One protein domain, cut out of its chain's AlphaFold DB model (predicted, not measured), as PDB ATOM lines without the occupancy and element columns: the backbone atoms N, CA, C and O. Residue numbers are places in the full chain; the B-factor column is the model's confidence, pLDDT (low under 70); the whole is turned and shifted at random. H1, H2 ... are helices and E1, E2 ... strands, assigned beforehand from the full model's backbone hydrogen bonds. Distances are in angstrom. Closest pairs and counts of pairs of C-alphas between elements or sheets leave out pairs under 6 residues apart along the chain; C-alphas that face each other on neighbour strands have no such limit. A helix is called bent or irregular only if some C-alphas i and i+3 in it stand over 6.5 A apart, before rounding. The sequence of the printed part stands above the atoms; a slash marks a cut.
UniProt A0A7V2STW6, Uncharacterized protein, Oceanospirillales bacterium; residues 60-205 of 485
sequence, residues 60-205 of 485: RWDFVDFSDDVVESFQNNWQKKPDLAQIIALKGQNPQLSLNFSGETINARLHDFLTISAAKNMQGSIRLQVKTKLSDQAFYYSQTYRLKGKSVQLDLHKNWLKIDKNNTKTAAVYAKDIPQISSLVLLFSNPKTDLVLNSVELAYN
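AT A GLANCE: This is residues 60 to 205 of the 485 residues of an uncharacterized protein of Oceanospirillales bacterium (UniProt A0A7V2STW6). What does the model look like as a whole? One strongly twisted sheet of nine strands folds over on itself: the long strand E3 turns back at residue 123 and its neighbour E5 at residue 148, and the half with E9 and the first part of E3 is partly face to face with the half that holds E2, E8 and the last part of E3. Beyond E4 the second half runs on into the hairpin of E6 and E7 at one far end, while the short helices H1 and H2 lie near the edge strand E2. How large is it, and what is it made of? The printed part has 146 residues with two named helices and nine named strands, and along the chain both helices come before the strands; the class is mostly strand, and the sheet is branched, with its neighbour strands antiparallel. It is compact, with a radius of gyration of the C-alphas of 14.7 A and spans of 40 by 31 by 29 A.

IN THESE COORDINATES: Where are the long strands? E3 is residues 113 to 131, 17.0 A from first to last C-alpha, and bends by 148 degrees at residue 123; its C-alpha 113 is at (53.823, 2.797, 12.895). E5, residues 145 to 155, spans 9.5 A and bends by 152 degrees at residue 148. E8, residues 183 to 189, spans 19.5 A, and E9, residues 195 to 203, spans 21.4 A and bends by 65 degrees at residue 198, ending with C-alpha 203 at (50.859, -0.939, 10.009). Where are the shorter elements? E1 is residues 87 to 89, E2 96 to 99, E4 139 to 142, E6 159 to 163 and E7 169 to 173. H1 is residues 66 to 69, with C-alpha 66 at (32.462, -1.086, 17.156), and H2 is residues 72 to 77, irregular, with C-alphas 73 and 76 7.1 A apart.

HOW THE PARTS SIT: What lies beside E3? E4 and E5 lie on one side of it, with N 130 and O 140 at 2.8 A in the hairpin of E3 and E4, and N 116 and O 152 at 2.9 A between E3 and E5. E8 and E9 lie on the other side, with N 127 and O 187 at 2.8 A for E8, and N 115 and O 201 at 2.8 A for E9. How does the sheet go on from there? E6 is the antiparallel neighbour of E4, with N 141 and O 161 at 2.8 A, and forms a hairpin with the edge strand E7, with N 160 and O 172 at 2.8 A. The edge strand E2 pairs with E8, with N 97 and O 186 at 2.9 A, and the edge strand E1 pairs with E9, with N 89 and O 195 at 3.0 A. Where are the helices? H2 is on the sheet at a height of 7.5 A, over E2 and only just slantwise to it, at 31 degrees on the local plane; the closest C-alphas are those of Phe 74 and Leu 97, 5.8 A apart. H1 only grazes the sheet with residues 66 to 69, and it meets H2 only through their link. H1 is too short for an O i to N i+4 pair, while H2 has 0 of 2 such pairs within hydrogen-bond range and 1 of 3 O i to N i+3 pairs.

THE WHOLE: How far does the printed part reach? The two C-alphas farthest apart are those of Asp 83 and Asn 166, 45.0 A. Is it whole, and which link is long? The printed part has no cut, and the link from E2 to E3, residues 100 to 112, is long. Within it residues 106 to 107 pair with residues 180 to 181, antiparallel. Where is confidence low? The mean pLDDT of the printed part is 91.9, and one residue, Leu 134, is under 70.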
ATOM      1  N   ARG A  60      43.674  -3.385  11.507       94.19
ATOM      2  CA  ARG A  60      42.834  -2.229  11.227       94.19
ATOM      3  C   ARG A  60      41.538  -2.331  12.010       94.19
ATOM      4  O   ARG A  60      40.812  -3.302  11.855       94.19
ATOM      5  N   TRP A  61      41.262  -1.291  12.784       95.75
ATOM      6  CA  TRP A  61      39.977  -1.040  13.427       95.75
ATOM      7  C   TRP A  61      39.312   0.076  12.642       95.75
ATOM      8  O   TRP A  61      39.755   1.224  12.712       95.75
ATOM      9  N   ASP A  62      38.328  -0.264  11.817       95.25
ATOM     10  CA  ASP A  62      37.556   0.699  11.027       95.25
ATOM     11  C   ASP A  62      36.226   1.078  11.689       95.25
ATOM     12  O   ASP A  62      35.507   1.937  11.186       95.25
ATOM     13  N   PHE A  63      35.931   0.489  12.849       94.50
ATOM     14  CA  PHE A  63      34.764   0.765  13.673       94.50
ATOM     15  C   PHE A  63      33.430   0.458  12.986       94.50
ATOM     16  O   PHE A  63      32.383   0.945  13.437       94.50
ATOM     17  N   VAL A  64      33.437  -0.371  11.931       92.38
ATOM     18  CA  VAL A  64      32.210  -0.938  11.352       92.38
ATOM     19  C   VAL A  64      31.500  -1.774  12.412       92.38
ATOM     20  O   VAL A  64      30.328  -1.518  12.691       92.38
ATOM     21  N   ASP A  65      32.233  -2.645  13.110       91.12
ATOM     22  CA  ASP A  65      31.746  -3.461  14.227       91.12
ATOM     23  C   ASP A  65      32.351  -2.972  15.550       91.12
ATOM     24  O   ASP A  65      33.201  -3.599  16.173       91.12
ATOM     25  N   PHE A  66      31.911  -1.788  15.988       87.81
ATOM     26  CA  PHE A  66      32.462  -1.086  17.156       87.81
ATOM     27  C   PHE A  66      32.576  -1.929  18.444       87.81
ATOM     28  O   PHE A  66      33.522  -1.733  19.205       87.81
ATOM     29  N   SER A  67      31.640  -2.855  18.694       88.25
ATOM     30  CA  SER A  67      31.697  -3.764  19.851       88.25
ATOM     31  C   SER A  67      32.882  -4.721  19.792       88.25
ATOM     32  O   SER A  67      33.441  -5.072  20.830       88.25
ATOM     33  N   ASP A  68      33.265  -5.115  18.584       89.31
ATOM     34  CA  ASP A  68      34.319  -6.087  18.337       89.31
ATOM     35  C   ASP A  68      35.676  -5.386  18.271       89.31
ATOM     36  O   ASP A  68      36.672  -5.956  18.701       89.31
ATOM     37  N   ASP A  69      35.704  -4.122  17.841       88.62
ATOM     38  CA  ASP A  69      36.918  -3.309  17.729       88.62
ATOM     39  C   ASP A  69      37.383  -2.680  19.051       88.62
ATOM     40  O   ASP A  69      38.565  -2.350  19.203       88.62
ATOM     41  N   VAL A  70      36.476  -2.478  20.014       90.25
ATOM     42  CA  VAL A  70      36.745  -1.700  21.233       90.25
ATOM     43  C   VAL A  70      36.339  -2.457  22.486       90.25
ATOM     44  O   VAL A  70      35.203  -2.898  22.632       90.25
ATOM     45  N   VAL A  71      37.256  -2.519  23.454       87.19
ATOM     46  CA  VAL A  71      36.992  -3.129  24.764       87.19
ATOM     47  C   VAL A  71      35.863  -2.375  25.476       87.19
ATOM     48  O   VAL A  71      35.956  -1.163  25.682       87.19
ATOM     49  N   GLU A  72      34.830  -3.109  25.891       83.62
ATOM     50  CA  GLU A  72      33.548  -2.597  26.405       83.62
ATOM     51  C   GLU A  72      33.689  -1.480  27.451       83.62
ATOM     52  O   GLU A  72      33.059  -0.430  27.341       83.62
ATOM     53  N   SER A  73      34.608  -1.634  28.410       83.88
ATOM     54  CA  SER A  73      34.829  -0.652  29.483       83.88
ATOM     55  C   SER A  73      35.262   0.741  28.999       83.88
ATOM     56  O   SER A  73      35.226   1.695  29.773       83.88
ATOM     57  N   PHE A  74      35.698   0.873  27.744       82.75
ATOM     58  CA  PHE A  74      36.147   2.130  27.141       82.75
ATOM     59  C   PHE A  74      35.116   2.755  26.192       82.75
ATOM     60  O   PHE A  74      35.346   3.860  25.700       82.75
ATOM     61  N   GLN A  75      33.975   2.102  25.955       86.00
ATOM     62  CA  GLN A  75      32.971   2.567  24.994       86.00
ATOM     63  C   GLN A  75      32.214   3.814  25.472       86.00
ATOM     64  O   GLN A  75      31.837   4.641  24.653       86.00
ATOM     65  N   ASN A  76      32.076   4.030  26.786       87.50
ATOM     66  CA  ASN A  76      31.257   5.117  27.353       87.50
ATOM     67  C   ASN A  76      31.674   6.541  26.934       87.50
ATOM     68  O   ASN A  76      30.867   7.463  27.001       87.50
ATOM     69  N   ASN A  77      32.926   6.731  26.509       90.69
ATOM     70  CA  ASN A  77      33.439   8.031  26.062       90.69
ATOM     71  C   ASN A  77      33.310   8.247  24.544       90.69
ATOM     72  O   ASN A  77      33.753   9.277  24.035       90.69
ATOM     73  N   TRP A  78      32.747   7.276  23.824       94.19
ATOM     74  CA  TRP A  78      32.664   7.259  22.371       94.19
ATOM     75  C   TRP A  78      31.237   6.964  21.914       94.19
ATOM     76  O   TRP A  78      30.575   6.056  22.402       94.19
ATOM     77  N   GLN A  79      30.768   7.723  20.930       94.62
ATOM     78  CA  GLN A  79      29.484   7.500  20.275       94.62
ATOM     79  C   GLN A  79      29.728   6.993  18.854       94.62
ATOM     80  O   GLN A  79      30.385   7.671  18.057       94.62
ATOM     81  N   LYS A  80      29.202   5.808  18.527       94.06
ATOM     82  CA  LYS A  80      29.200   5.284  17.154       94.06
ATOM     83  C   LYS A  80      28.180   6.062  16.323       94.06
ATOM     84  O   LYS A  80      27.040   6.241  16.753       94.06
ATOM     85  N   LYS A  81      28.561   6.505  15.126       93.38
ATOM     86  CA  LYS A  81      27.603   7.042  14.154       93.38
ATOM     87  C   LYS A  81      26.895   5.881  13.442       93.38
ATOM     88  O   LYS A  81      27.593   5.066  12.856       93.38
ATOM     89  N   PRO A  82      25.554   5.786  13.456       86.81
ATOM     90  CA  PRO A  82      24.844   4.618  12.919       86.81
ATOM     91  C   PRO A  82      25.143   4.326  11.442       86.81
ATOM     92  O   PRO A  82      25.338   3.173  11.076       86.81
ATOM     93  N   ASP A  83      25.250   5.376  10.624       90.19
ATOM     94  CA  ASP A  83      25.340   5.248   9.162       90.19
ATOM     95  C   ASP A  83      26.772   5.335   8.619       90.19
ATOM     96  O   ASP A  83      26.999   5.268   7.411       90.19
ATOM     97  N   LEU A  84      27.757   5.551   9.492       87.81
ATOM     98  CA  LEU A  84      29.147   5.764   9.107       87.81
ATOM     99  C   LEU A  84      30.043   4.919  10.007       87.81
ATOM    100  O   LEU A  84      29.864   4.916  11.219       87.81
ATOM    101  N   ALA A  85      31.056   4.276   9.429       92.50
ATOM    102  CA  ALA A  85      32.135   3.603  10.156       92.50
ATOM    103  C   ALA A  85      33.032   4.643  10.865       92.50
ATOM    104  O   ALA A  85      34.147   4.947  10.447       92.50
ATOM    105  N   GLN A  86      32.451   5.342  11.842       95.25
ATOM    106  CA  GLN A  86      33.014   6.493  12.530       95.25
ATOM    107  C   GLN A  86      32.603   6.496  13.995       95.25
ATOM    108  O   GLN A  86      31.436   6.283  14.336       95.25
ATOM    109  N   ILE A  87      33.552   6.864  14.850       95.56
ATOM    110  CA  ILE A  87      33.326   7.057  16.283       95.56
ATOM    111  C   ILE A  87      33.638   8.496  16.672       95.56
ATOM    112  O   ILE A  87      34.550   9.118  16.120       95.56
ATOM    113  N   ILE A  88      32.853   9.037  17.604       96.25
ATOM    114  CA  ILE A  88      32.941  10.433  18.031       96.25
ATOM    115  C   ILE A  88      33.154  10.532  19.529       96.25
ATOM    116  O   ILE A  88      32.395   9.956  20.301       96.25
ATOM    117  N   ALA A  89      34.130  11.342  19.922       95.56
ATOM    118  CA  ALA A  89      34.239  11.876  21.271       95.56
ATOM    119  C   ALA A  89      34.057  13.399  21.243       95.56
ATOM    120  O   ALA A  89      34.602  14.088  20.368       95.56
ATOM    121  N   LEU A  90      33.279  13.922  22.192       92.12
ATOM    122  CA  LEU A  90      32.951  15.345  22.252       92.12
ATOM    123  C   LEU A  90      34.182  16.173  22.634       92.12
ATOM    124  O   LEU A  90      35.032  15.751  23.424       92.12
ATOM    125  N   LYS A  91      34.268  17.387  22.085       91.12
ATOM    126  CA  LYS A  91      35.307  18.361  22.440       91.12
ATOM    127  C   LYS A  91      35.442  18.527  23.961       91.12
ATOM    128  O   LYS A  91      34.458  18.584  24.691       91.12
ATOM    129  N   GLY A  92      36.683  18.696  24.424       86.88
ATOM    130  CA  GLY A  92      36.995  18.968  25.832       86.88
ATOM    131  C   GLY A  92      36.987  17.737  26.740       86.88
ATOM    132  O   GLY A  92      37.459  17.827  27.870       86.88
ATOM    133  N   GLN A  93      36.526  16.583  26.254       87.25
ATOM    134  CA  GLN A  93      36.696  15.308  26.945       87.25
ATOM    135  C   GLN A  93      38.125  14.789  26.704       87.25
ATOM    136  O   GLN A  93      38.722  15.063  25.664       87.25
ATOM    137  N   ASN A  94      38.695  14.042  27.652       94.00
ATOM    138  CA  ASN A  94      39.973  13.334  27.478       94.00
ATOM    139  C   ASN A  94      39.681  11.841  27.244       94.00
ATOM    140  O   ASN A  94      39.894  11.034  28.155       94.00
ATOM    141  N   PRO A  95      39.097  11.466  26.087       95.50
ATOM    142  CA  PRO A  95      38.616  10.114  25.873       95.50
ATOM    143  C   PRO A  95      39.786   9.130  25.818       95.50
ATOM    144  O   PRO A  95      40.903   9.456  25.401       95.50
ATOM    145  N   GLN A  96      39.499   7.899  26.216       95.81
ATOM    146  CA  GLN A  96      40.410   6.768  26.111       95.81
ATOM    147  C   GLN A  96      39.783   5.739  25.176       95.81
ATOM    148  O   GLN A  96      38.578   5.514  25.248       95.81
ATOM    149  N   LEU A  97      40.575   5.136  24.293       95.62
ATOM    150  CA  LEU A  97      40.116   4.121  23.346       95.62
ATOM    151  C   LEU A  97      41.004   2.885  23.473       95.62
ATOM    152  O   LEU A  97      42.175   2.943  23.111       95.62
ATOM    153  N   SER A  98      40.465   1.787  24.002       95.19
ATOM    154  CA  SER A  98      41.180   0.509  24.085       95.19
ATOM    155  C   SER A  98      40.795  -0.375  22.911       95.19
ATOM    156  O   SER A  98      39.651  -0.817  22.826       95.19
ATOM    157  N   LEU A  99      41.759  -0.651  22.039       95.50
ATOM    158  CA  LEU A  99      41.567  -1.476  20.853       95.50
ATOM    159  C   LEU A  99      41.555  -2.956  21.232       95.50
ATOM    160  O   LEU A  99      42.361  -3.402  22.058       95.50
ATOM    161  N   ASN A 100      40.632  -3.707  20.643       91.06
ATOM    162  CA  ASN A 100      40.495  -5.134  20.868       91.06
ATOM    163  C   ASN A 100      41.348  -5.917  19.861       91.06
ATOM    164  O   ASN A 100      41.263  -5.711  18.653       91.06
ATOM    165  N   PHE A 101      42.167  -6.837  20.369       90.50
ATOM    166  CA  PHE A 101      42.951  -7.768  19.551       90.50
ATOM    167  C   PHE A 101      42.276  -9.138  19.404       90.50
ATOM    168  O   PHE A 101      42.919 -10.100  18.996       90.50
ATOM    169  N   SER A 102      41.005  -9.263  19.798       87.31
ATOM    170  CA  SER A 102      40.231 -10.511  19.742       87.31
ATOM    171  C   SER A 102      40.915 -11.674  20.477       87.31
ATOM    172  O   SER A 102      40.867 -12.825  20.052       87.31
ATOM    173  N   GLY A 103      41.597 -11.359  21.583       84.38
ATOM    174  CA  GLY A 103      42.377 -12.314  22.377       84.38
ATOM    175  C   GLY A 103      43.760 -12.664  21.809       84.38
ATOM    176  O   GLY A 103      44.494 -13.422  22.445       84.38
ATOM    177  N   GLU A 104      44.150 -12.118  20.654       86.19
ATOM    178  CA  GLU A 104      45.489 -12.305  20.096       86.19
ATOM    179  C   GLU A 104      46.530 -11.388  20.770       86.19
ATOM    180  O   GLU A 104      46.230 -10.298  21.257       86.19
ATOM    181  N   THR A 105      47.792 -11.826  20.785       87.44
ATOM    182  CA  THR A 105      48.936 -10.968  21.130       87.44
ATOM    183  C   THR A 105      49.698 -10.605  19.869       87.44
ATOM    184  O   THR A 105      50.070 -11.491  19.098       87.44
ATOM    185  N   ILE A 106      50.003  -9.325  19.692       88.56
ATOM    186  CA  ILE A 106      50.742  -8.827  18.534       88.56
ATOM    187  C   ILE A 106      52.239  -8.801  18.827       88.56
ATOM    188  O   ILE A 106      52.658  -8.346  19.889       88.56
ATOM    189  N   ASN A 107      53.067  -9.241  17.879       87.06
ATOM    190  CA  ASN A 107      54.513  -9.048  17.951       87.06
ATOM    191  C   ASN A 107      54.864  -7.602  17.579       87.06
ATOM    192  O   ASN A 107      54.832  -7.237  16.407       87.06
ATOM    193  N   ALA A 108      55.237  -6.793  18.572       89.38
ATOM    194  CA  ALA A 108      55.547  -5.376  18.385       89.38
ATOM    195  C   ALA A 108      56.670  -5.127  17.366       89.38
ATOM    196  O   ALA A 108      56.698  -4.090  16.719       89.38
ATOM    197  N   ARG A 109      57.596  -6.082  17.195       86.50
ATOM    198  CA  ARG A 109      58.748  -5.952  16.285       86.50
ATOM    199  C   ARG A 109      58.364  -5.902  14.808       86.50
ATOM    200  O   ARG A 109      59.220  -5.640  13.976       86.50
ATOM    201  N   LEU A 110      57.116  -6.235  14.488       86.50
ATOM    202  CA  LEU A 110      56.596  -6.255  13.123       86.50
ATOM    203  C   LEU A 110      55.840  -4.970  12.766       86.50
ATOM    204  O   LEU A 110      55.345  -4.858  11.647       86.50
ATOM    205  N   HIS A 111      55.720  -4.028  13.704       90.44
ATOM    206  CA  HIS A 111      54.875  -2.852  13.562       90.44
ATOM    207  C   HIS A 111      55.623  -1.590  13.965       90.44
ATOM    208  O   HIS A 111      55.817  -1.322  15.144       90.44
ATOM    209  N   ASP A 112      55.999  -0.778  12.986       91.19
ATOM    210  CA  ASP A 112      56.791   0.428  13.247       91.19
ATOM    211  C   ASP A 112      55.917   1.662  13.473       91.19
ATOM    212  O   ASP A 112      56.331   2.627  14.118       91.19
ATOM    213  N   PHE A 113      54.690   1.633  12.947       94.19
ATOM    214  CA  PHE A 113      53.823   2.797  12.895       94.19
ATOM    215  C   PHE A 113      52.389   2.472  13.298       94.19
ATOM    216  O   PHE A 113      51.823   1.453  12.900       94.19
ATOM    217  N   LEU A 114      51.779   3.401  14.032       96.62
ATOM    218  CA  LEU A 114      50.339   3.450  14.253       96.62
ATOM    219  C   LEU A 114      49.759   4.634  13.476       96.62
ATOM    220  O   LEU A 114      50.079   5.787  13.766       96.62
ATOM    221  N   THR A 115      48.898   4.363  12.507       97.00
ATOM    222  CA  THR A 115      48.206   5.377  11.712       97.00
ATOM    223  C   THR A 115      46.813   5.603  12.277       97.00
ATOM    224  O   THR A 115      46.031   4.672  12.437       97.00
ATOM    225  N   ILE A 116      46.482   6.856  12.571       96.94
ATOM    226  CA  ILE A 116      45.155   7.261  13.038       96.94
ATOM    227  C   ILE A 116      44.525   8.124  11.956       96.94
ATOM    228  O   ILE A 116      45.073   9.171  11.606       96.94
ATOM    229  N   SER A 117      43.369   7.703  11.453       96.94
ATOM    230  CA  SER A 117      42.612   8.404  10.417       96.94
ATOM    231  C   SER A 117      41.311   8.962  10.982       96.94
ATOM    232  O   SER A 117      40.602   8.296  11.733       96.94
ATOM    233  N   ALA A 118      40.971  10.187  10.594       95.12
ATOM    234  CA  ALA A 118      39.844  10.945  11.115       95.12
ATOM    235  C   ALA A 118      39.039  11.621  10.000       95.12
ATOM    236  O   ALA A 118      39.587  12.093   9.001       95.12
ATOM    237  N   ALA A 119      37.722  11.730  10.194       92.75
ATOM    238  CA  ALA A 119      36.830  12.421   9.258       92.75
ATOM    239  C   ALA A 119      37.079  13.937   9.238       92.75
ATOM    240  O   ALA A 119      36.921  14.603   8.211       92.75
ATOM    241  N   LYS A 120      37.467  14.490  10.392       93.00
ATOM    242  CA  LYS A 120      37.759  15.912  10.602       93.00
ATOM    243  C   LYS A 120      39.233  16.103  10.956       93.00
ATOM    244  O   LYS A 120      39.898  15.177  11.410       93.00
ATOM    245  N   ASN A 121      39.739  17.322  10.766       93.00
ATOM    246  CA  ASN A 121      41.091  17.668  11.198       93.00
ATOM    247  C   ASN A 121      41.206  17.502  12.716       93.00
ATOM    248  O   ASN A 121      40.574  18.239  13.468       93.00
ATOM    249  N   MET A 122      42.041  16.565  13.151       93.00
ATOM    250  CA  MET A 122      42.365  16.380  14.556       93.00
ATOM    251  C   MET A 122      43.238  17.538  15.041       93.00
ATOM    252  O   MET A 122      44.158  17.980  14.345       93.00
ATOM    253  N   GLN A 123      42.959  18.010  16.254       90.62
ATOM    254  CA  GLN A 123      43.787  18.965  16.982       90.62
ATOM    255  C   GLN A 123      43.833  18.573  18.454       90.62
ATOM    256  O   GLN A 123      42.789  18.398  19.077       90.62
ATOM    257  N   GLY A 124      45.034  18.490  19.017       91.88
ATOM    258  CA  GLY A 124      45.243  18.118  20.412       91.88
ATOM    259  C   GLY A 124      46.506  17.287  20.560       91.88
ATOM    260  O   GLY A 124      47.478  17.469  19.817       91.88
ATOM    261  N   SER A 125      46.485  16.362  21.508       92.69
ATOM    262  CA  SER A 125      47.579  15.424  21.717       92.69
ATOM    263  C   SER A 125      47.076  14.027  22.051       92.69
ATOM    264  O   SER A 125      45.947  13.862  22.506       92.69
ATOM    265  N   ILE A 126      47.920  13.031  21.812       93.62
ATOM    266  CA  ILE A 126      47.661  11.631  22.132       93.62
ATOM    267  C   ILE A 126      48.876  11.022  22.820       93.62
ATOM    268  O   ILE A 126      50.020  11.334  22.487       93.62
ATOM    269  N   ARG A 127      48.624  10.121  23.761       93.25
ATOM    270  CA  ARG A 127      49.614   9.228  24.349       93.25
ATOM    271  C   ARG A 127      49.144   7.791  24.162       93.25
ATOM    272  O   ARG A 127      47.953   7.520  24.259       93.25
ATOM    273  N   LEU A 128      50.060   6.874  23.888       91.69
ATOM    274  CA  LEU A 128      49.746   5.453  23.755       91.69
ATOM    275  C   LEU A 128      50.094   4.752  25.064       91.69
ATOM    276  O   LEU A 128      51.134   5.041  25.657       91.69
ATOM    277  N   GLN A 129      49.243   3.831  25.492       93.75
ATOM    278  CA  GLN A 129      49.486   2.920  26.598       93.75
ATOM    279  C   GLN A 129      49.384   1.486  26.084       93.75
ATOM    280  O   GLN A 129      48.421   1.119  25.419       93.75
ATOM    281  N   VAL A 130      50.374   0.665  26.409       91.94
ATOM    282  CA  VAL A 130      50.472  -0.731  25.986       91.94
ATOM    283  C   VAL A 130      50.676  -1.631  27.199       91.94
ATOM    284  O   VAL A 130      51.410  -1.282  28.127       91.94
ATOM    285  N   LYS A 131      50.057  -2.815  27.172       89.94
ATOM    286  CA  LYS A 131      50.378  -3.931  28.072       89.94
ATOM    287  C   LYS A 131      50.975  -5.081  27.261       89.94
ATOM    288  O   LYS A 131      50.442  -5.423  26.209       89.94
ATOM    289  N   THR A 132      52.073  -5.665  27.739       84.62
ATOM    290  CA  THR A 132      52.822  -6.714  27.022       84.62
ATOM    291  C   THR A 132      52.178  -8.087  27.131       84.62
ATOM    292  O   THR A 132      51.996  -8.787  26.137       84.62
ATOM    293  N   LYS A 133      51.842  -8.478  28.360       79.00
ATOM    294  CA  LYS A 133      51.164  -9.729  28.699       79.00
ATOM    295  C   LYS A 133      50.120  -9.447  29.762       79.00
ATOM    296  O   LYS A 133      50.327  -8.596  30.623       79.00
ATOM    297  N   LEU A 134      49.039 -10.224  29.779       67.81
ATOM    298  CA  LEU A 134      48.038 -10.164  30.850       67.81
ATOM    299  C   LEU A 134      48.667 -10.355  32.242       67.81
ATOM    300  O   LEU A 134      48.278  -9.648  33.174       67.81
ATOM    301  N   SER A 135      49.671 -11.235  32.347       70.94
ATOM    302  CA  SER A 135      50.421 -11.517  33.576       70.94
ATOM    303  C   SER A 135      51.399 -10.416  33.987       70.94
ATOM    304  O   SER A 135      51.728 -10.314  35.167       70.94
ATOM    305  N   ASP A 136      51.885  -9.606  33.039       76.75
ATOM    306  CA  ASP A 136      52.787  -8.506  33.366       76.75
ATOM    307  C   ASP A 136      52.002  -7.422  34.104       76.75
ATOM    308  O   ASP A 136      51.025  -6.866  33.603       76.75
ATOM    309  N   GLN A 137      52.448  -7.095  35.314       87.75
ATOM    310  CA  GLN A 137      51.881  -6.012  36.121       87.75
ATOM    311  C   GLN A 137      52.536  -4.661  35.791       87.75
ATOM    312  O   GLN A 137      52.738  -3.833  36.675       87.75
ATOM    313  N   ALA A 138      52.930  -4.460  34.532       91.81
ATOM    314  CA  ALA A 138      53.560  -3.235  34.061       91.81
ATOM    315  C   ALA A 138      52.831  -2.685  32.833       91.81
ATOM    316  O   ALA A 138      52.382  -3.442  31.969       91.81
ATOM    317  N   PHE A 139      52.754  -1.360  32.754       94.94
ATOM    318  CA  PHE A 139      52.225  -0.626  31.612       94.94
ATOM    319  C   PHE A 139      53.336   0.182  30.958       94.94
ATOM    320  O   PHE A 139      54.200   0.739  31.633       94.94
ATOM    321  N   TYR A 140      53.296   0.269  29.636       95.94
ATOM    322  CA  TYR A 140      54.247   1.031  28.845       95.94
ATOM    323  C   TYR A 140      53.530   2.218  28.232       95.94
ATOM    324  O   TYR A 140      52.488   2.055  27.608       95.94
ATOM    325  N   TYR A 141      54.096   3.404  28.393       97.12
ATOM    326  CA  TYR A 141      53.524   4.635  27.877       97.12
ATOM    327  C   TYR A 141      54.467   5.278  26.880       97.12
ATOM    328  O   TYR A 141      55.626   5.530  27.205       97.12
ATOM    329  N   SER A 142      53.971   5.614  25.699       96.31
ATOM    330  CA  SER A 142      54.754   6.388  24.746       96.31
ATOM    331  C   SER A 142      54.902   7.842  25.209       96.31
ATOM    332  O   SER A 142      54.274   8.290  26.184       96.31
ATOM    333  N   GLN A 143      55.744   8.601  24.513       95.38
ATOM    334  CA  GLN A 143      55.716  10.057  24.605       95.38
ATOM    335  C   GLN A 143      54.410  10.638  24.044       95.38
ATOM    336  O   GLN A 143      53.670   9.984  23.312       95.38
ATOM    337  N   THR A 144      54.132  11.895  24.371       95.94
ATOM    338  CA  THR A 144      52.959  12.595  23.851       95.94
ATOM    339  C   THR A 144      53.189  13.026  22.401       95.94
ATOM    340  O   THR A 144      54.133  13.754  22.101       95.94
ATOM    341  N   TYR A 145      52.291  12.627  21.504       95.56
ATOM    342  CA  TYR A 145      52.278  13.041  20.104       95.56
ATOM    343  C   TYR A 145      51.278  14.171  19.891       95.56
ATOM    344  O   TYR A 145      50.174  14.155  20.435       95.56
ATOM    345  N   ARG A 146      51.644  15.155  19.070       95.38
ATOM    346  CA  ARG A 146      50.727  16.219  18.643       95.38
ATOM    347  C   ARG A 146      49.884  15.720  17.474       95.38
ATOM    348  O   ARG A 146      50.433  15.258  16.481       95.38
ATOM    349  N   LEU A 147      48.566  15.862  17.577       93.88
ATOM    350  CA  LEU A 147      47.644  15.526  16.495       93.88
ATOM    351  C   LEU A 147      47.399  16.761  15.623       93.88
ATOM    352  O   LEU A 147      47.011  17.814  16.140       93.88
ATOM    353  N   LYS A 148      47.625  16.635  14.310       93.94
ATOM    354  CA  LYS A 148      47.348  17.684  13.321       93.94
ATOM    355  C   LYS A 148      46.950  17.062  11.982       93.94
ATOM    356  O   LYS A 148      47.741  16.341  11.389       93.94
ATOM    357  N   GLY A 149      45.767  17.415  11.484       95.88
ATOM    358  CA  GLY A 149      45.272  16.976  10.169       95.88
ATOM    359  C   GLY A 149      44.319  15.781  10.244       95.88
ATOM    360  O   GLY A 149      43.851  15.427  11.323       95.88
ATOM    361  N   LYS A 150      43.980  15.199   9.088       96.56
ATOM    362  CA  LYS A 150      43.027  14.075   8.985       96.56
ATOM    363  C   LYS A 150      43.663  12.701   9.169       96.56
ATOM    364  O   LYS A 150      42.955  11.749   9.457       96.56
ATOM    365  N   SER A 151      44.974  12.586   8.993       96.94
ATOM    366  CA  SER A 151      45.708  11.342   9.207       96.94
ATOM    367  C   SER A 151      47.019  11.664   9.905       96.94
ATOM    368  O   SER A 151      47.677  12.647   9.559       96.94
ATOM    369  N   VAL A 152      47.358  10.884  10.927       96.50
ATOM    370  CA  VAL A 152      48.593  11.041  11.696       96.50
ATOM    371  C   VAL A 152      49.249   9.678  11.827       96.50
ATOM    372  O   VAL A 152      48.636   8.743  12.333       96.50
ATOM    373  N   GLN A 153      50.507   9.592  11.405       96.62
ATOM    374  CA  GLN A 153      51.347   8.413  11.569       96.62
ATOM    375  C   GLN A 153      52.238   8.596  12.801       96.62
ATOM    376  O   GLN A 153      52.988   9.570  12.909       96.62
ATOM    377  N   LEU A 154      52.126   7.677  13.756       95.56
ATOM    378  CA  LEU A 154      52.881   7.675  15.002       95.56
ATOM    379  C   LEU A 154      53.994   6.637  14.904       95.56
ATOM    380  O   LEU A 154      53.720   5.443  14.873       95.56
ATOM    381  N   ASP A 155      55.236   7.106  14.869       95.00
ATOM    382  CA  ASP A 155      56.426   6.258  14.956       95.00
ATOM    383  C   ASP A 155      56.552   5.652  16.361       95.00
ATOM    384  O   ASP A 155      56.679   6.378  17.352       95.00
ATOM    385  N   LEU A 156      56.487   4.324  16.440       94.31
ATOM    386  CA  LEU A 156      56.500   3.578  17.692       94.31
ATOM    387  C   LEU A 156      57.916   3.386  18.251       94.31
ATOM    388  O   LEU A 156      58.030   3.153  19.451       94.31
ATOM    389  N   HIS A 157      58.981   3.581  17.463       90.31
ATOM    390  CA  HIS A 157      60.386   3.395  17.886       90.31
ATOM    391  C   HIS A 157      60.915   4.467  18.841       90.31
ATOM    392  O   HIS A 157      62.017   4.366  19.380       90.31
ATOM    393  N   LYS A 158      60.121   5.506  19.080       90.56
ATOM    394  CA  LYS A 158      60.415   6.561  20.051       90.56
ATOM    395  C   LYS A 158      60.463   6.028  21.486       90.56
ATOM    396  O   LYS A 158      59.964   4.951  21.775       90.56
ATOM    397  N   ASN A 159      61.040   6.803  22.406       92.00
ATOM    398  CA  ASN A 159      61.197   6.393  23.806       92.00
ATOM    399  C   ASN A 159      59.846   6.109  24.492       92.00
ATOM    400  O   ASN A 159      58.909   6.913  24.409       92.00
ATOM    401  N   TRP A 160      59.790   4.997  25.225       96.00
ATOM    402  CA  TRP A 160      58.669   4.599  26.075       96.00
ATOM    403  C   TRP A 160      59.045   4.703  27.552       96.00
ATOM    404  O   TRP A 160      60.211   4.678  27.942       96.00
ATOM    405  N   LEU A 161      58.021   4.808  28.388       96.75
ATOM    406  CA  LEU A 161      58.116   4.825  29.836       96.75
ATOM    407  C   LEU A 161      57.382   3.606  30.388       96.75
ATOM    408  O   LEU A 161      56.157   3.534  30.306       96.75
ATOM    409  N   LYS A 162      58.119   2.664  30.967       96.44
ATOM    410  CA  LYS A 162      57.560   1.539  31.711       96.44
ATOM    411  C   LYS A 162      57.224   1.985  33.130       96.44
ATOM    412  O   LYS A 162      58.068   2.566  33.812       96.44
ATOM    413  N   ILE A 163      56.006   1.689  33.567       95.81
ATOM    414  CA  ILE A 163      55.519   1.895  34.931       95.81
ATOM    415  C   ILE A 163      55.119   0.529  35.486       95.81
ATOM    416  O   ILE A 163      54.237  -0.128  34.928       95.81
ATOM    417  N   ASP A 164      55.795   0.077  36.539       94.06
ATOM    418  CA  ASP A 164      55.477  -1.189  37.206       94.06
ATOM    419  C   ASP A 164      54.380  -1.036  38.279       94.06
ATOM    420  O   ASP A 164      53.882   0.059  38.550       94.06
ATOM    421  N   LYS A 165      54.016  -2.148  38.922       93.50
ATOM    422  CA  LYS A 165      53.035  -2.197  40.019       93.50
ATOM    423  C   LYS A 165      53.379  -1.316  41.227       93.50
ATOM    424  O   LYS A 165      52.483  -0.946  41.976       93.50
ATOM    425  N   ASN A 166      54.660  -0.998  41.418       95.56
ATOM    426  CA  ASN A 166      55.158  -0.141  42.492       95.56
ATOM    427  C   ASN A 166      55.267   1.324  42.033       95.56
ATOM    428  O   ASN A 166      55.832   2.152  42.743       95.56
ATOM    429  N   ASN A 167      54.738   1.646  40.845       95.25
ATOM    430  CA  ASN A 167      54.822   2.953  40.203       95.25
ATOM    431  C   ASN A 167      56.268   3.388  39.874       95.25
ATOM    432  O   ASN A 167      56.538   4.577  39.669       95.25
ATOM    433  N   THR A 168      57.205   2.436  39.795       96.31
ATOM    434  CA  THR A 168      58.591   2.692  39.394       96.31
ATOM    435  C   THR A 168      58.631   2.988  37.905       96.31
ATOM    436  O   THR A 168      58.129   2.214  37.087       96.31
ATOM    437  N   LYS A 169      59.258   4.108  37.547       97.31
ATOM    438  CA  LYS A 169      59.375   4.581  36.168       97.31
ATOM    439  C   LYS A 169      60.733   4.203  35.597       97.31
ATOM    440  O   LYS A 169      61.759   4.609  36.130       97.31
ATOM    441  N   THR A 170      60.739   3.466  34.494       96.75
ATOM    442  CA  THR A 170      61.962   3.077  33.776       96.75
ATOM    443  C   THR A 170      61.824   3.398  32.293       96.75
ATOM    444  O   THR A 170      60.738   3.282  31.725       96.75
ATOM    445  N   ALA A 171      62.905   3.861  31.662       96.56
ATOM    446  CA  ALA A 171      62.922   4.052  30.216       96.56
ATOM    447  C   ALA A 171      62.842   2.687  29.520       96.56
ATOM    448  O   ALA A 171      63.430   1.715  29.990       96.56
ATOM    449  N   ALA A 172      62.106   2.629  28.418       94.25
ATOM    450  CA  ALA A 172      61.937   1.440  27.602       94.25
ATOM    451  C   ALA A 172      62.030   1.805  26.117       94.25
ATOM    452  O   ALA A 172      61.652   2.903  25.699       94.25
ATOM    453  N   VAL A 173      62.511   0.866  25.318       90.56
ATOM    454  CA  VAL A 173      62.606   0.945  23.864       90.56
ATOM    455  C   VAL A 173      61.561   0.002  23.274       90.56
ATOM    456  O   VAL A 173      61.493  -1.178  23.633       90.56
ATOM    457  N   TYR A 174      60.724   0.521  22.376       87.31
ATOM    458  CA  TYR A 174      59.725  -0.281  21.667       87.31
ATOM    459  C   TYR A 174      60.375  -1.440  20.912       87.31
ATOM    460  O   TYR A 174      61.544  -1.345  20.546       87.31
ATOM    461  N   ALA A 175      59.637  -2.534  20.693       84.06
ATOM    462  CA  ALA A 175      60.094  -3.768  20.036       84.06
ATOM    463  C   ALA A 175      61.195  -4.558  20.793       84.06
ATOM    464  O   ALA A 175      61.172  -5.797  20.812       84.06
ATOM    465  N   LYS A 176      62.119  -3.870  21.476       85.19
ATOM    466  CA  LYS A 176      63.161  -4.455  22.326       85.19
ATOM    467  C   LYS A 176      62.618  -4.846  23.700       85.19
ATOM    468  O   LYS A 176      62.647  -6.025  24.046       85.19
ATOM    469  N   ASP A 177      62.085  -3.879  24.444       87.62
ATOM    470  CA  ASP A 177      61.572  -4.080  25.809       87.62
ATOM    471  C   ASP A 177      60.080  -4.447  25.826       87.62
ATOM    472  O   ASP A 177      59.560  -4.951  26.823       87.62
ATOM    473  N   ILE A 178      59.394  -4.224  24.702       88.00
ATOM    474  CA  ILE A 178      57.977  -4.529  24.481       88.00
ATOM    475  C   ILE A 178      57.894  -5.517  23.310       88.00
ATOM    476  O   ILE A 178      57.562  -5.108  22.208       88.00
ATOM    477  N   PRO A 179      58.257  -6.801  23.474       84.75
ATOM    478  CA  PRO A 179      58.298  -7.741  22.349       84.75
ATOM    479  C   PRO A 179      56.907  -8.199  21.886       84.75
ATOM    480  O   PRO A 179      56.742  -8.640  20.751       84.75
ATOM    481  N   GLN A 180      55.907  -8.121  22.763       89.94
ATOM    482  CA  GLN A 180      54.524  -8.505  22.493       89.94
ATOM    483  C   GLN A 180      53.577  -7.441  23.049       89.94
ATOM    484  O   GLN A 180      53.919  -6.769  24.019       89.94
ATOM    485  N   ILE A 181      52.405  -7.292  22.441       92.00
ATOM    486  CA  ILE A 181      51.352  -6.343  22.808       92.00
ATOM    487  C   ILE A 181      50.070  -7.150  22.979       92.00
ATOM    488  O   ILE A 181      49.579  -7.743  22.022       92.00
ATOM    489  N   SER A 182      49.534  -7.184  24.195       91.75
ATOM    490  CA  SER A 182      48.239  -7.801  24.500       91.75
ATOM    491  C   SER A 182      47.104  -6.781  24.596       91.75
ATOM    492  O   SER A 182      45.941  -7.161  24.575       91.75
ATOM    493  N   SER A 183      47.422  -5.495  24.764       93.25
ATOM    494  CA  SER A 183      46.442  -4.407  24.705       93.25
ATOM    495  C   SER A 183      47.093  -3.099  24.257       93.25
ATOM    496  O   SER A 183      48.263  -2.845  24.560       93.25
ATOM    497  N   LEU A 184      46.326  -2.278  23.536       96.00
ATOM    498  CA  LEU A 184      46.727  -0.958  23.058       96.00
ATOM    499  C   LEU A 184      45.610   0.043  23.362       96.00
ATOM    500  O   LEU A 184      44.497  -0.075  22.855       96.00
ATOM    501  N   VAL A 185      45.925   1.030  24.195       96.38
ATOM    502  CA  VAL A 185      45.009   2.085  24.624       96.38
ATOM    503  C   VAL A 185      45.519   3.434  24.127       96.38
ATOM    504  O   VAL A 185      46.667   3.812  24.366       96.38
ATOM    505  N   LEU A 186      44.659   4.176  23.440       97.00
ATOM    506  CA  LEU A 186      44.912   5.523  22.952       97.00
ATOM    507  C   LEU A 186      44.330   6.513  23.961       97.00
ATOM    508  O   LEU A 186      43.120   6.557  24.174       97.00
ATOM    509  N   LEU A 187      45.196   7.303  24.589       96.62
ATOM    510  CA  LEU A 187      44.850   8.299  25.600       96.62
ATOM    511  C   LEU A 187      44.888   9.687  24.956       96.62
ATOM    512  O   LEU A 187      45.963  10.258  24.756       96.62
ATOM    513  N   PHE A 188      43.728  10.232  24.602       95.94
ATOM    514  CA  PHE A 188      43.642  11.559  23.997       95.94
ATOM    515  C   PHE A 188      43.638  12.641  25.081       95.94
ATOM    516  O   PHE A 188      43.113  12.455  26.178       95.94
ATOM    517  N   SER A 189      44.248  13.791  24.794       94.81
ATOM    518  CA  SER A 189      44.329  14.905  25.741       94.81
ATOM    519  C   SER A 189      44.144  16.251  25.052       94.81
ATOM    520  O   SER A 189      44.809  16.547  24.050       94.81
ATOM    521  N   ASN A 190      43.276  17.077  25.643       89.88
ATOM    522  CA  ASN A 190      42.948  18.438  25.215       89.88
ATOM    523  C   ASN A 190      42.516  18.552  23.735       89.88
ATOM    524  O   ASN A 190      43.109  19.344  22.987       89.88
ATOM    525  N   PRO A 191      41.510  17.783  23.271       89.12
ATOM    526  CA  PRO A 191      41.011  17.944  21.915       89.12
ATOM    527  C   PRO A 191      40.322  19.305  21.750       89.12
ATOM    528  O   PRO A 191      39.414  19.663  22.502       89.12
ATOM    529  N   LYS A 192      40.761  20.091  20.759       90.19
ATOM    530  CA  LYS A 192      40.208  21.439  20.495       90.19
ATOM    531  C   LYS A 192      38.890  21.414  19.718       90.19
ATOM    532  O   LYS A 192      38.158  22.406  19.718       90.19
ATOM    533  N   THR A 193      38.606  20.297  19.064       92.62
ATOM    534  CA  THR A 193      37.409  20.008  18.269       92.62
ATOM    535  C   THR A 193      36.918  18.609  18.621       92.62
ATOM    536  O   THR A 193      37.667  17.845  19.228       92.62
ATOM    537  N   ASP A 194      35.707  18.251  18.201       94.44
ATOM    538  CA  ASP A 194      35.250  16.862  18.305       94.44
ATOM    539  C   ASP A 194      36.227  15.925  17.585       94.44
ATOM    540  O   ASP A 194      36.706  16.220  16.480       94.44
ATOM    541  N   LEU A 195      36.522  14.798  18.224       95.25
ATOM    542  CA  LEU A 195      37.382  13.747  17.695       95.25
ATOM    543  C   LEU A 195      36.503  12.770  16.925       95.25
ATOM    544  O   LEU A 195      35.775  12.002  17.537       95.25
ATOM    545  N   VAL A 196      36.555  12.824  15.593       96.19
ATOM    546  CA  VAL A 196      35.797  11.921  14.711       96.19
ATOM    547  C   VAL A 196      36.776  10.983  14.016       96.19
ATOM    548  O   VAL A 196      37.405  11.389  13.037       96.19
ATOM    549  N   LEU A 197      36.937   9.767  14.533       97.25
ATOM    550  CA  LEU A 197      37.872   8.776  13.994       97.25
ATOM    551  C   LEU A 197      37.178   7.902  12.947       97.25
ATOM    552  O   LEU A 197      36.045   7.483  13.158       97.25
ATOM    553  N   ASN A 198      37.873   7.644  11.840       96.69
ATOM    554  CA  ASN A 198      37.459   6.702  10.797       96.69
ATOM    555  C   ASN A 198      38.108   5.338  11.010       96.69
ATOM    556  O   ASN A 198      37.477   4.315  10.818       96.69
ATOM    557  N   SER A 199      39.397   5.328  11.342       97.12
ATOM    558  CA  SER A 199      40.106   4.084  11.597       97.12
ATOM    559  C   SER A 199      41.365   4.310  12.414       97.12
ATOM    560  O   SER A 199      41.957   5.396  12.413       97.12
ATOM    561  N   VAL A 200      41.792   3.251  13.086       97.19
ATOM    562  CA  VAL A 200      43.147   3.114  13.605       97.19
ATOM    563  C   VAL A 200      43.777   1.916  12.912       97.19
ATOM    564  O   VAL A 200      43.123   0.900  12.696       97.19
ATOM    565  N   GLU A 201      45.035   2.044  12.519       96.62
ATOM    566  CA  GLU A 201      45.751   1.006  11.794       96.62
ATOM    567  C   GLU A 201      47.150   0.835  12.379       96.62
ATOM    568  O   GLU A 201      47.930   1.784  12.437       96.62
ATOM    569  N   LEU A 202      47.477  -0.372  12.825       94.81
ATOM    570  CA  LEU A 202      48.825  -0.751  13.222       94.81
ATOM    571  C   LEU A 202      49.502  -1.395  12.007       94.81
ATOM    572  O   LEU A 202      49.296  -2.574  11.699       94.81
ATOM    573  N   ALA A 203      50.272  -0.576  11.289       90.75
ATOM    574  CA  ALA A 203      50.859  -0.939  10.009       90.75
ATOM    575  C   ALA A 203      51.908  -2.040  10.185       90.75
ATOM    576  O   ALA A 203      52.696  -2.020  11.132       90.75
ATOM    577  N   TYR A 204      51.910  -3.011   9.276       87.25
ATOM    578  CA  TYR A 204      52.946  -4.036   9.215       87.25
ATOM    579  C   TYR A 204      54.188  -3.469   8.517       87.25
ATOM    580  O   TYR A 204      54.058  -2.769   7.509       87.25
ATOM    581  N   ASN A 205      55.385  -3.762   9.022       81.81
ATOM    582  CA  ASN A 205      56.617  -3.403   8.326       81.81
ATOM    583  C   ASN A 205      56.712  -4.227   7.027       81.81
ATOM    584  O   ASN A 205      56.807  -5.455   7.060       81.81
TER     585      ASN A 205